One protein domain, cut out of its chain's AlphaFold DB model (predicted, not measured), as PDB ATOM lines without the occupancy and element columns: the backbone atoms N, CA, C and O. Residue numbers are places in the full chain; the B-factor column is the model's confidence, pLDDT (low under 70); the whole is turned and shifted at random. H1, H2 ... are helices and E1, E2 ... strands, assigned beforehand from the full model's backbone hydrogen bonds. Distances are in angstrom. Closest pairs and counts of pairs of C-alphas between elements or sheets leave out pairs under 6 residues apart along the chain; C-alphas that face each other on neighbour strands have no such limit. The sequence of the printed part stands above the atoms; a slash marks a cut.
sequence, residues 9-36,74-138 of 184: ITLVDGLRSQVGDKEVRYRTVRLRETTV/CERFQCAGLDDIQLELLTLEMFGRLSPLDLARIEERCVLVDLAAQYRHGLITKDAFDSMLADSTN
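What this domain is: This is residues 9 to 36 and 74 to 138 of the 184 residues of an uncharacterized protein of Burkholderia aenigmatica (UniProt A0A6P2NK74). Picture a small, twisted three-stranded sheet at one end of an elongated model, with the long helix H2 starting over one face of it and running on past the sheet to a helical hairpin, where H3 folds back beside the far part of H2. The turn of the long hairpin E1 and E2 lies at one extreme and the turn between H2 and H3 near the other, while the short H1 only grazes the sheet. The printed part has 93 residues, with three named strands and then three named helices in the order E1 E2 E3 H1 H2 H3; the sheet order is E1 - E2 - E3, all antiparallel, and the class is mixed, helices and strands. The whole is loose, with a radius of gyration of the C-alphas of 15.4 A and spans of 51 by 30 by 24 A.

Where its parts are: Find C-alpha 9 at (144.905, 123.333, 109.997); from there E1, residues 9 to 19, runs 22.6 A and bends by 84 degrees at residue 12. E2, residues 22 to 31, runs 26.4 A. After the cut, look for E3 at residues 74 to 78 and H1 at residues 92 to 95. H2, residues 100 to 120, starts at C-alpha 100 (135.447, 120.488, 121.227) and is 30.3 A long. H3, residues 126 to 137, runs 16.7 A to C-alpha 137 at (133.719, 126.913, 102.241).

How they stand to each other: Begin at the hairpin E1 and E2, antiparallel, where N 11 and O 27 are 2.7 A apart and N 24 and O 17 are 2.8 A apart. On the other side of E2 comes antiparallel E3, with N 78 and O 28 at 2.7 A. Residues 76 to 77 of E3 also pair, antiparallel, with residues 85 to 86. The sheet is only just strongly twisted, its C-alphas lying up to 4.1 A off the best plane. H2 is on the sheet, giving two layers, a helix on one face of a sheet; its height over the sheet is 8.9 A. It lies over E1 and E2 and runs along the strands, at 10 degrees to E2 on the local plane. Its closest C-alphas to E1 are those of Asp 102 and Leu 11, 5.5 A apart. H1 only grazes the sheet, with residues 94 to 95. With residues 112 to 119 alone H2 touches H3, a helical hairpin at a shallow tilt of 11 degrees, opposite ways; the closest C-alphas, of Tyr 119 and Phe 129, are 6.7 A apart. H3 is not on the sheet. In H2 and H3 every O i to N i+4 pair is within hydrogen-bond range; H1 is too short for such a pair.

The domain as a whole: Look for the two farthest C-alphas at Asp 21 and Thr 125, 51.5 A apart. Residues 37 to 73 are not printed, and C-alphas 36 and 74 stand 15.3 A apart across that cut. The link from E3 to H1, residues 79 to 91, is long. The mean pLDDT of the printed part is 89.9, and residues 135 to 138 are under 70.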
ATOM      1  N   ILE A   9     145.925 122.627 109.234       94.19
ATOM      2  CA  ILE A   9     144.905 123.333 109.997       94.19
ATOM      3  C   ILE A   9     145.526 124.147 111.125       94.19
ATOM      4  O   ILE A   9     146.503 123.747 111.755       94.19
ATOM      5  N   THR A  10     144.959 125.329 111.359       94.44
ATOM      6  CA  THR A  10     145.280 126.161 112.521       94.44
ATOM      7  C   THR A  10     144.122 126.116 113.513       94.44
ATOM      8  O   THR A  10     143.000 126.525 113.205       94.44
ATOM      9  N   LEU A  11     144.421 125.611 114.701       94.50
ATOM     10  CA  LEU A  11     143.539 125.496 115.850       94.50
ATOM     11  C   LEU A  11     143.372 126.850 116.550       94.50
ATOM     12  O   LEU A  11     144.262 127.706 116.506       94.50
ATOM     13  N   VAL A  12     142.226 127.039 117.197       93.06
ATOM     14  CA  VAL A  12     141.893 128.252 117.954       93.06
ATOM     15  C   VAL A  12     142.598 128.232 119.302       93.06
ATOM     16  O   VAL A  12     143.383 129.134 119.616       93.06
ATOM     17  N   ASP A  13     142.348 127.187 120.089       93.31
ATOM     18  CA  ASP A  13     142.929 127.047 121.418       93.31
ATOM     19  C   ASP A  13     144.302 126.388 121.314       93.31
ATOM     20  O   ASP A  13     145.284 126.915 121.852       93.31
ATOM     21  N   GLY A  14     144.381 125.308 120.538       93.50
ATOM     22  CA  GLY A  14     145.554 124.466 120.375       93.50
ATOM     23  C   GLY A  14     145.703 123.436 121.492       93.50
ATOM     24  O   GLY A  14     145.182 123.590 122.599       93.50
ATOM     25  N   LEU A  15     146.473 122.386 121.211       94.31
ATOM     26  CA  LEU A  15     146.796 121.361 122.195       94.31
ATOM     27  C   LEU A  15     147.749 121.938 123.248       94.31
ATOM     28  O   LEU A  15     148.857 122.378 122.929       94.31
ATOM     29  N   ARG A  16     147.308 121.943 124.506       92.31
ATOM     30  CA  ARG A  16     148.087 122.445 125.644       92.31
ATOM     31  C   ARG A  16     149.103 121.401 126.092       92.31
ATOM     32  O   ARG A  16     148.753 120.239 126.299       92.31
ATOM     33  N   SER A  17     150.345 121.825 126.277       89.81
ATOM     34  CA  SER A  17     151.422 120.998 126.818       89.81
ATOM     35  C   SER A  17     152.279 121.806 127.786       89.81
ATOM     36  O   SER A  17     152.285 123.036 127.744       89.81
ATOM     37  N   GLN A  18     153.004 121.116 128.658       89.12
ATOM     38  CA  GLN A  18     153.898 121.723 129.635       89.12
ATOM     39  C   GLN A  18     155.348 121.480 129.208       89.12
ATOM     40  O   GLN A  18     155.762 120.334 129.041       89.12
ATOM     41  N   VAL A  19     156.126 122.551 129.048       85.94
ATOM     42  CA  VAL A  19     157.562 122.486 128.737       85.94
ATOM     43  C   VAL A  19     158.315 123.251 129.821       85.94
ATOM     44  O   VAL A  19     158.308 124.484 129.859       85.94
ATOM     45  N   GLY A  20     158.929 122.507 130.746       87.00
ATOM     46  CA  GLY A  20     159.477 123.074 131.982       87.00
ATOM     47  C   GLY A  20     158.382 123.774 132.793       87.00
ATOM     48  O   GLY A  20     157.321 123.201 133.036       87.00
ATOM     49  N   ASP A  21     158.602 125.039 133.146       89.94
ATOM     50  CA  ASP A  21     157.652 125.844 133.931       89.94
ATOM     51  C   ASP A  21     156.628 126.613 133.076       89.94
ATOM     52  O   ASP A  21     155.853 127.413 133.602       89.94
ATOM     53  N   LYS A  22     156.604 126.406 131.751       89.00
ATOM     54  CA  LYS A  22     155.721 127.144 130.835       89.00
ATOM     55  C   LYS A  22     154.684 126.239 130.176       89.00
ATOM     56  O   LYS A  22     155.016 125.183 129.640       89.00
ATOM     57  N   GLU A  23     153.445 126.722 130.141       90.12
ATOM     58  CA  GLU A  23     152.394 126.155 129.296       90.12
ATOM     59  C   GLU A  23     152.583 126.651 127.855       90.12
ATOM     60  O   GLU A  23     152.710 127.851 127.595       90.12
ATOM     61  N   VAL A  24     152.594 125.718 126.912       92.62
ATOM     62  CA  VAL A  24     152.739 125.965 125.475       92.62
ATOM     63  C   VAL A  24     151.533 125.398 124.736       92.62
ATOM     64  O   VAL A  24     150.864 124.480 125.212       92.62
ATOM     65  N   ARG A  25     151.224 125.964 123.565       94.00
ATOM     66  CA  ARG A  25     150.049 125.578 122.774       94.00
ATOM     67  C   ARG A  25     150.455 125.232 121.352       94.00
ATOM     68  O   ARG A  25     150.921 126.096 120.609       94.00
ATOM     69  N   TYR A  26     150.235 123.982 120.973       95.62
ATOM     70  CA  TYR A  26     150.431 123.508 119.610       95.62
ATOM     71  C   TYR A  26     149.186 123.843 118.800       95.62
ATOM     72  O   TYR A  26     148.121 123.259 118.999       95.62
ATOM     73  N   ARG A  27     149.303 124.846 117.929       94.94
ATOM     74  CA  ARG A  27     148.162 125.397 117.185       94.94
ATOM     75  C   ARG A  27     148.122 124.976 115.734       94.94
ATOM     76  O   ARG A  27     147.077 125.112 115.118       94.94
ATOM     77  N   THR A  28     149.217 124.493 115.175       95.88
ATOM     78  CA  THR A  28     149.225 124.037 113.787       95.88
ATOM     79  C   THR A  28     149.235 122.523 113.787       95.88
ATOM     80  O   THR A  28     150.064 121.920 114.457       95.88
ATOM     81  N   VAL A  29     148.312 121.906 113.059       96.69
ATOM     82  CA  VAL A  29     148.277 120.454 112.877       96.69
ATOM     83  C   VAL A  29     148.469 120.168 111.406       96.69
ATOM     84  O   VAL A  29     147.813 120.775 110.555       96.69
ATOM     85  N   ARG A  30     149.388 119.251 111.120       96.94
ATOM     86  CA  ARG A  30     149.557 118.685 109.792       96.94
ATOM     87  C   ARG A  30     148.846 117.342 109.747       96.94
ATOM     88  O   ARG A  30     148.994 116.533 110.663       96.94
ATOM     89  N   LEU A  31     148.060 117.140 108.706       96.94
ATOM     90  CA  LEU A  31     147.197 115.993 108.505       96.94
ATOM     91  C   LEU A  31     147.706 115.143 107.348       96.94
ATOM     92  O   LEU A  31     148.301 115.645 106.393       96.94
ATOM     93  N   ARG A  32     147.397 113.855 107.403       95.50
ATOM     94  CA  ARG A  32     147.728 112.872 106.378       95.50
ATOM     95  C   ARG A  32     146.524 112.004 106.045       95.50
ATOM     96  O   ARG A  32     145.553 111.935 106.798       95.50
ATOM     97  N   GLU A  33     146.633 111.315 104.920       94.62
ATOM     98  CA  GLU A  33     145.734 110.220 104.573       94.62
ATOM     99  C   GLU A  33     145.938 109.054 105.543       94.62
ATOM    100  O   GLU A  33     147.061 108.766 105.986       94.62
ATOM    101  N   THR A  34     144.835 108.405 105.890       94.69
ATOM    102  CA  THR A  34     144.819 107.182 106.683       94.69
ATOM    103  C   THR A  34     144.814 105.966 105.770       94.69
ATOM    104  O   THR A  34     144.509 106.023 104.580       94.69
ATOM    105  N   THR A  35     145.233 104.846 106.336       94.44
ATOM    106  CA  THR A  35     145.250 103.547 105.671       94.44
ATOM    107  C   THR A  35     144.400 102.561 106.459       94.44
ATOM    108  O   THR A  35     144.083 102.793 107.623       94.44
ATOM    109  N   VAL A  36     144.135 101.389 105.886       94.69
ATOM    110  CA  VAL A  36     143.458 100.301 106.613       94.69
ATOM    111  C   VAL A  36     144.215  99.927 107.902       94.69
ATOM    112  O   VAL A  36     143.611  99.597 108.916       94.69
ATOM    113  N   CYS A  74     146.155 112.864 112.184       97.00
ATOM    114  CA  CYS A  74     147.142 113.842 112.619       97.00
ATOM    115  C   CYS A  74     148.552 113.290 112.384       97.00
ATOM    116  O   CYS A  74     148.982 112.381 113.080       97.00
ATOM    117  N   GLU A  75     149.290 113.841 111.419       96.69
ATOM    118  CA  GLU A  75     150.710 113.523 111.213       96.69
ATOM    119  C   GLU A  75     151.536 114.087 112.373       96.69
ATOM    120  O   GLU A  75     152.335 113.380 112.984       96.69
ATOM    121  N   ARG A  76     151.316 115.369 112.694       96.44
ATOM    122  CA  ARG A  76     152.015 116.056 113.782       96.44
ATOM    123  C   ARG A  76     151.339 117.345 114.218       96.44
ATOM    124  O   ARG A  76     150.717 118.050 113.420       96.44
ATOM    125  N   PHE A  77     151.555 117.686 115.480       96.88
ATOM    126  CA  PHE A  77     151.227 118.976 116.074       96.88
ATOM    127  C   PHE A  77     152.482 119.840 116.141       96.88
ATOM    128  O   PHE A  77     153.520 119.399 116.628       96.88
ATOM    129  N   GLN A  78     152.371 121.088 115.697       95.12
ATOM    130  CA  GLN A  78     153.486 122.020 115.572       95.12
ATOM    131  C   GLN A  78     153.283 123.248 116.461       95.12
ATOM    132  O   GLN A  78     152.178 123.800 116.588       95.12
ATOM    133  N   CYS A  79     154.380 123.692 117.065       92.44
ATOM    134  CA  CYS A  79     154.458 124.917 117.846       92.44
ATOM    135  C   CYS A  79     155.756 125.644 117.481       92.44
ATOM    136  O   CYS A  79     156.815 125.033 117.376       92.44
ATOM    137  N   ALA A  80     155.682 126.956 117.254       86.12
ATOM    138  CA  ALA A  80     156.843 127.718 116.809       86.12
ATOM    139  C   ALA A  80     157.968 127.683 117.858       86.12
ATOM    140  O   ALA A  80     157.771 128.099 118.998       86.12
ATOM    141  N   GLY A  81     159.154 127.229 117.446       84.06
ATOM    142  CA  GLY A  81     160.339 127.173 118.307       84.06
ATOM    143  C   GLY A  81     160.386 125.985 119.273       84.06
ATOM    144  O   GLY A  81     161.227 125.994 120.168       84.06
ATOM    145  N   LEU A  82     159.510 124.990 119.106       90.75
ATOM    146  CA  LEU A  82     159.517 123.730 119.852       90.75
ATOM    147  C   LEU A  82     159.527 122.542 118.889       90.75
ATOM    148  O   LEU A  82     159.187 122.689 117.714       90.75
ATOM    149  N   ASP A  83     159.900 121.375 119.408       91.88
ATOM    150  CA  ASP A  83     159.832 120.127 118.655       91.88
ATOM    151  C   ASP A  83     158.376 119.737 118.378       91.88
ATOM    152  O   ASP A  83     157.497 119.886 119.228       91.88
ATOM    153  N   ASP A  84     158.125 119.226 117.175       94.50
ATOM    154  CA  ASP A  84     156.802 118.757 116.771       94.50
ATOM    155  C   ASP A  84     156.404 117.501 117.566       94.50
ATOM    156  O   ASP A  84     157.195 116.566 117.722       94.50
ATOM    157  N   ILE A  85     155.143 117.425 117.996       94.75
ATOM    158  CA  ILE A  85     154.577 116.188 118.547       94.75
ATOM    159  C   ILE A  85     154.127 115.333 117.365       94.75
ATOM    160  O   ILE A  85     153.091 115.610 116.756       94.75
ATOM    161  N   GLN A  86     154.922 114.320 117.035       96.06
ATOM    162  CA  GLN A  86     154.591 113.331 116.006       96.06
ATOM    163  C   GLN A  86     153.453 112.413 116.467       96.06
ATOM    164  O   GLN A  86     153.247 112.226 117.671       96.06
ATOM    165  N   LEU A  87     152.737 111.808 115.518       93.56
ATOM    166  CA  LEU A  87     151.657 110.857 115.788       93.56
ATOM    167  C   LEU A  87     152.067 109.727 116.744       93.56
ATOM    168  O   LEU A  87     151.276 109.322 117.590       93.56
ATOM    169  N   GLU A  88     153.298 109.228 116.644       93.06
ATOM    170  CA  GLU A  88     153.807 108.141 117.489       93.06
ATOM    171  C   GLU A  88     153.894 108.529 118.970       93.06
ATOM    172  O   GLU A  88     153.890 107.661 119.841       93.06
ATOM    173  N   LEU A  89     153.971 109.831 119.259       92.94
ATOM    174  CA  LEU A  89     154.018 110.384 120.612       92.94
ATOM    175  C   LEU A  89     152.640 110.849 121.101       92.94
ATOM    176  O   LEU A  89     152.492 111.211 122.269       92.94
ATOM    177  N   LEU A  90     151.635 110.865 120.221       92.50
ATOM    178  CA  LEU A  90     150.299 111.354 120.521       92.50
ATOM    179  C   LEU A  90     149.442 110.235 121.122       92.50
ATOM    180  O   LEU A  90     149.159 109.223 120.481       92.50
ATOM    181  N   THR A  91     148.996 110.426 122.362       92.62
ATOM    182  CA  THR A  91     148.082 109.496 123.039       92.62
ATOM    183  C   THR A  91     146.636 109.982 122.962       92.62
ATOM    184  O   THR A  91     146.384 111.184 122.856       92.62
ATOM    185  N   LEU A  92     145.670 109.065 123.106       91.94
ATOM    186  CA  LEU A  92     144.247 109.423 123.205       91.94
ATOM    187  C   LEU A  92     143.970 110.406 124.351       91.94
ATOM    188  O   LEU A  92     143.133 111.290 124.210       91.94
ATOM    189  N   GLU A  93     144.679 110.276 125.474       91.62
ATOM    190  CA  GLU A  93     144.527 111.191 126.607       91.62
ATOM    191  C   GLU A  93     145.013 112.601 126.255       91.62
ATOM    192  O   GLU A  93     144.342 113.580 126.571       91.62
ATOM    193  N   MET A  94     146.160 112.718 125.577       92.44
ATOM    194  CA  MET A  94     146.645 114.009 125.089       92.44
ATOM    195  C   MET A  94     145.661 114.607 124.087       92.44
ATOM    196  O   MET A  94     145.275 115.764 124.227       92.44
ATOM    197  N   PHE A  95     145.214 113.812 123.116       94.00
ATOM    198  CA  PHE A  95     144.278 114.247 122.085       94.00
ATOM    199  C   PHE A  95     142.924 114.683 122.671       94.00
ATOM    200  O   PHE A  95     142.372 115.700 122.261       94.00
ATOM    201  N   GLY A  96     142.445 114.002 123.717       91.12
ATOM    202  CA  GLY A  96     141.229 114.357 124.453       91.12
ATOM    203  C   GLY A  96     141.290 115.687 125.216       91.12
ATOM    204  O   GLY A  96     140.263 116.154 125.698       91.12
ATOM    205  N   ARG A  97     142.463 116.331 125.322       92.69
ATOM    206  CA  ARG A  97     142.606 117.685 125.904       92.69
ATOM    207  C   ARG A  97     142.290 118.801 124.910       92.69
ATOM    208  O   ARG A  97     142.298 119.971 125.301       92.69
ATOM    209  N   LEU A  98     142.066 118.473 123.638       94.94
ATOM    210  CA  LEU A  98     141.607 119.440 122.648       94.94
ATOM    211  C   LEU A  98     140.236 119.991 123.036       94.94
ATOM    212  O   LEU A  98     139.391 119.280 123.580       94.94
ATOM    213  N   SER A  99     140.004 121.270 122.743       95.25
ATOM    214  CA  SER A  99     138.664 121.822 122.898       95.25
ATOM    215  C   SER A  99     137.718 121.177 121.874       95.25
ATOM    216  O   SER A  99     138.158 120.823 120.776       95.25
ATOM    217  N   PRO A 100     136.412 121.048 122.176       94.56
ATOM    218  CA  PRO A 100     135.447 120.488 121.227       94.56
ATOM    219  C   PRO A 100     135.437 121.220 119.879       94.56
ATOM    220  O   PRO A 100     135.245 120.600 118.837       94.56
ATOM    221  N   LEU A 101     135.692 122.534 119.895       95.31
ATOM    222  CA  LEU A 101     135.807 123.351 118.690       95.31
ATOM    223  C   LEU A 101     137.018 122.952 117.837       95.31
ATOM    224  O   LEU A 101     136.898 122.837 116.620       95.31
ATOM    225  N   ASP A 102     138.178 122.753 118.462       96.06
ATOM    226  CA  ASP A 102     139.391 122.354 117.751       96.06
ATOM    227  C   ASP A 102     139.298 120.916 117.234       96.06
ATOM    228  O   ASP A 102     139.724 120.654 116.112       96.06
ATOM    229  N   LEU A 103     138.681 120.009 117.998       96.00
ATOM    230  CA  LEU A 103     138.403 118.652 117.534       96.00
ATOM    231  C   LEU A 103     137.485 118.665 116.304       96.00
ATOM    232  O   LEU A 103     137.843 118.081 115.286       96.00
ATOM    233  N   ALA A 104     136.362 119.391 116.355       94.25
ATOM    234  CA  ALA A 104     135.431 119.496 115.229       94.25
ATOM    235  C   ALA A 104     136.103 120.067 113.969       94.25
ATOM    236  O   ALA A 104     135.864 119.599 112.859       94.25
ATOM    237  N   ARG A 105     137.002 121.045 114.139       94.44
ATOM    238  CA  ARG A 105     137.805 121.605 113.044       94.44
ATOM    239  C   ARG A 105     138.749 120.579 112.420       94.44
ATOM    240  O   ARG A 105     138.903 120.561 111.200       94.44
ATOM    241  N   ILE A 106     139.401 119.752 113.241       95.75
ATOM    242  CA  ILE A 106     140.246 118.663 112.741       95.75
ATOM    243  C   ILE A 106     139.382 117.650 111.989       95.75
ATOM    244  O   ILE A 106     139.736 117.298 110.870       95.75
ATOM    245  N   GLU A 107     138.243 117.236 112.549       95.25
ATOM    246  CA  GLU A 107     137.313 116.284 111.923       95.25
ATOM    247  C   GLU A 107     136.824 116.774 110.553       95.25
ATOM    248  O   GLU A 107     136.950 116.052 109.565       95.25
ATOM    249  N   GLU A 108     136.365 118.026 110.458       92.31
ATOM    250  CA  GLU A 108     135.971 118.658 109.190       92.31
ATOM    251  C   GLU A 108     137.101 118.592 108.154       92.31
ATOM    252  O   GLU A 108     136.884 118.296 106.979       92.31
ATOM    253  N   ARG A 109     138.340 118.837 108.591       93.56
ATOM    254  CA  ARG A 109     139.493 118.806 107.698       93.56
ATOM    255  C   ARG A 109     139.892 117.385 107.296       93.56
ATOM    256  O   ARG A 109     140.320 117.208 106.159       93.56
ATOM    257  N   CYS A 110     139.724 116.391 108.168       94.69
ATOM    258  CA  CYS A 110     139.958 114.982 107.835       94.69
ATOM    259  C   CYS A 110     139.038 114.533 106.696       94.69
ATOM    260  O   CYS A 110     139.517 113.953 105.728       94.69
ATOM    261  N   VAL A 111     137.761 114.933 106.728       92.19
ATOM    262  CA  VAL A 111     136.811 114.656 105.635       92.19
ATOM    263  C   VAL A 111     137.310 115.212 104.297       92.19
ATOM    264  O   VAL A 111     137.212 114.545 103.269       92.19
ATOM    265  N   LEU A 112     137.888 116.418 104.288       91.56
ATOM    266  CA  LEU A 112     138.460 116.998 103.069       91.56
ATOM    267  C   LEU A 112     139.718 116.257 102.594       91.56
ATOM    268  O   LEU A 112     139.935 116.145 101.386       91.56
ATOM    269  N   VAL A 113     140.543 115.752 103.518       92.75
ATOM    270  CA  VAL A 113     141.704 114.908 103.190       92.75
ATOM    271  C   VAL A 113     141.244 113.605 102.535       92.75
ATOM    272  O   VAL A 113     141.773 113.239 101.485       92.75
ATOM    273  N   ASP A 114     140.220 112.955 103.085       91.44
ATOM    274  CA  ASP A 114     139.662 111.718 102.531       91.44
ATOM    275  C   ASP A 114     139.032 111.944 101.161       91.44
ATOM    276  O   ASP A 114     139.257 111.174 100.227       91.44
ATOM    277  N   LEU A 115     138.296 113.044 100.998       90.00
ATOM    278  CA  LEU A 115     137.720 113.420  99.713       90.00
ATOM    279  C   LEU A 115     138.814 113.674  98.661       90.00
ATOM    280  O   LEU A 115     138.704 113.234  97.513       90.00
ATOM    281  N   ALA A 116     139.907 114.338  99.049       88.44
ATOM    282  CA  ALA A 116     141.055 114.550  98.173       88.44
ATOM    283  C   ALA A 116     141.751 113.229  97.799       88.44
ATOM    284  O   ALA A 116     142.208 113.078  96.661       88.44
ATOM    285  N   ALA A 117     141.802 112.261  98.718       88.38
ATOM    286  CA  ALA A 117     142.308 110.918  98.443       88.38
ATOM    287  C   ALA A 117     141.401 110.170  97.456       88.38
ATOM    288  O   ALA A 117     141.890 109.624  96.466       88.38
ATOM    289  N   GLN A 118     140.080 110.212  97.647       88.12
ATOM    290  CA  GLN A 118     139.115 109.606  96.725       88.12
ATOM    291  C   GLN A 118     139.248 110.170  95.307       88.12
ATOM    292  O   GLN A 118     139.248 109.406  94.340       88.12
ATOM    293  N   TYR A 119     139.427 111.489  95.170       86.69
ATOM    294  CA  TYR A 119     139.681 112.118  93.872       86.69
ATOM    295  C   TYR A 119     140.990 111.619  93.251       86.69
ATOM    296  O   TYR A 119     141.018 111.207  92.092       86.69
ATOM    297  N   ARG A 120     142.075 111.590  94.034       87.19
ATOM    298  CA  ARG A 120     143.389 111.119  93.572       87.19
ATOM    299  C   ARG A 120     143.365 109.659  93.120       87.19
ATOM    300  O   ARG A 120     144.046 109.309  92.160       87.19
ATOM    301  N   HIS A 121     142.583 108.825  93.796       87.75
ATOM    302  CA  HIS A 121     142.401 107.414  93.463       87.75
ATOM    303  C   HIS A 121     141.328 107.170  92.389       87.75
ATOM    304  O   HIS A 121     141.083 106.021  92.031       87.75
ATOM    305  N   GLY A 122     140.725 108.229  91.835       85.56
ATOM    306  CA  GLY A 122     139.775 108.143  90.725       85.56
ATOM    307  C   GLY A 122     138.392 107.612  91.108       85.56
ATOM    308  O   GLY A 122     137.643 107.199  90.227       85.56
ATOM    309  N   LEU A 123     138.050 107.613  92.400       88.56
ATOM    310  CA  LEU A 123     136.735 107.192  92.895       88.56
ATOM    311  C   LEU A 123     135.662 108.264  92.664       88.56
ATOM    312  O   LEU A 123     134.488 107.935  92.517       88.56
ATOM    313  N   ILE A 124     136.065 109.537  92.606       87.38
ATOM    314  CA  ILE A 124     135.189 110.678  92.316       87.38
ATOM    315  C   ILE A 124     135.751 111.520  91.168       87.38
ATOM    316  O   ILE A 124     136.961 111.578  90.943       87.38
ATOM    317  N   THR A 125     134.863 112.189  90.435       86.19
ATOM    318  CA  THR A 125     135.245 113.118  89.366       86.19
ATOM    319  C   THR A 125     135.706 114.457  89.939       86.19
ATOM    320  O   THR A 125     135.412 114.805  91.085       86.19
ATOM    321  N   LYS A 126     136.416 115.245  89.122       82.56
ATOM    322  CA  LYS A 126     136.866 116.586  89.514       82.56
ATOM    323  C   LYS A 126     135.692 117.511  89.849       82.56
ATOM    324  O   LYS A 126     135.735 118.202  90.857       82.56
ATOM    325  N   ASP A 127     134.633 117.470  89.045       82.56
ATOM    326  CA  ASP A 127     133.463 118.331  89.238       82.56
ATOM    327  C   ASP A 127     132.727 118.001  90.550       82.56
ATOM    328  O   ASP A 127     132.252 118.902  91.245       82.56
ATOM    329  N   ALA A 128     132.689 116.717  90.932       81.62
ATOM    330  CA  ALA A 128     132.141 116.279  92.214       81.62
ATOM    331  C   ALA A 128     132.999 116.767  93.393       81.62
ATOM    332  O   ALA A 128     132.462 117.281  94.373       81.62
ATOM    333  N   PHE A 129     134.326 116.663  93.276       81.81
ATOM    334  CA  PHE A 129     135.264 117.179  94.275       81.81
ATOM    335  C   PHE A 129     135.118 118.697  94.472       81.81
ATOM    336  O   PHE A 129     134.953 119.160  95.600       81.81
ATOM    337  N   ASP A 130     135.124 119.466  93.379       81.56
ATOM    338  CA  ASP A 130     135.055 120.931  93.418       81.56
ATOM    339  C   ASP A 130     133.717 121.421  94.006       81.56
ATOM    340  O   ASP A 130     133.699 122.378  94.782       81.56
ATOM    341  N   SER A 131     132.607 120.731  93.714       82.12
ATOM    342  CA  SER A 131     131.281 121.041  94.276       82.12
ATOM    343  C   SER A 131     131.233 120.826  95.794       82.12
ATOM    344  O   SER A 131     130.808 121.708  96.539       82.12
ATOM    345  N   MET A 132     131.738 119.686  96.273       80.56
ATOM    346  CA  MET A 132     131.776 119.372  97.707       80.56
ATOM    347  C   MET A 132     132.726 120.298  98.480       80.56
ATOM    348  O   MET A 132     132.438 120.690  99.614       80.56
ATOM    349  N   LEU A 133     133.848 120.688  97.864       80.06
ATOM    350  CA  LEU A 133     134.778 121.651  98.445       80.06
ATOM    351  C   LEU A 133     134.146 123.049  98.542       80.06
ATOM    352  O   LEU A 133     134.273 123.696  99.581       80.06
ATOM    353  N   ALA A 134     133.428 123.501  97.508       75.56
ATOM    354  CA  ALA A 134     132.737 124.791  97.515       75.56
ATOM    355  C   ALA A 134     131.689 124.875  98.640       75.56
ATOM    356  O   ALA A 134     131.669 125.863  99.382       75.56
ATOM    357  N   ASP A 135     130.909 123.811  98.847       65.06
ATOM    358  CA  ASP A 135     129.918 123.724  99.925       65.06
ATOM    359  C   ASP A 135     130.542 123.768 101.328       65.06
ATOM    360  O   ASP A 135     129.952 124.342 102.242       65.06
ATOM    361  N   SER A 136     131.751 123.223 101.508       61.03
ATOM    362  CA  SER A 136     132.485 123.297 102.787       61.03
ATOM    363  C   SER A 136     133.022 124.700 103.102       61.03
ATOM    364  O   SER A 136     133.260 125.043 104.256       61.03
ATOM    365  N   THR A 137     133.195 125.546 102.081       56.38
ATOM    366  CA  THR A 137     133.719 126.913 102.241       56.38
ATOM    367  C   THR A 137     132.639 127.981 102.416       56.38
ATOM    368  O   THR A 137     132.983 129.133 102.691       56.38
ATOM    369  N   ASN A 138     131.356 127.616 102.304       46.66
ATOM    370  CA  ASN A 138     130.226 128.520 102.507       46.66
ATOM    371  C   ASN A 138     129.740 128.479 103.971       46.66
ATOM    372  O   ASN A 138     129.080 127.520 104.376       46.66
TER     373      ASN A 138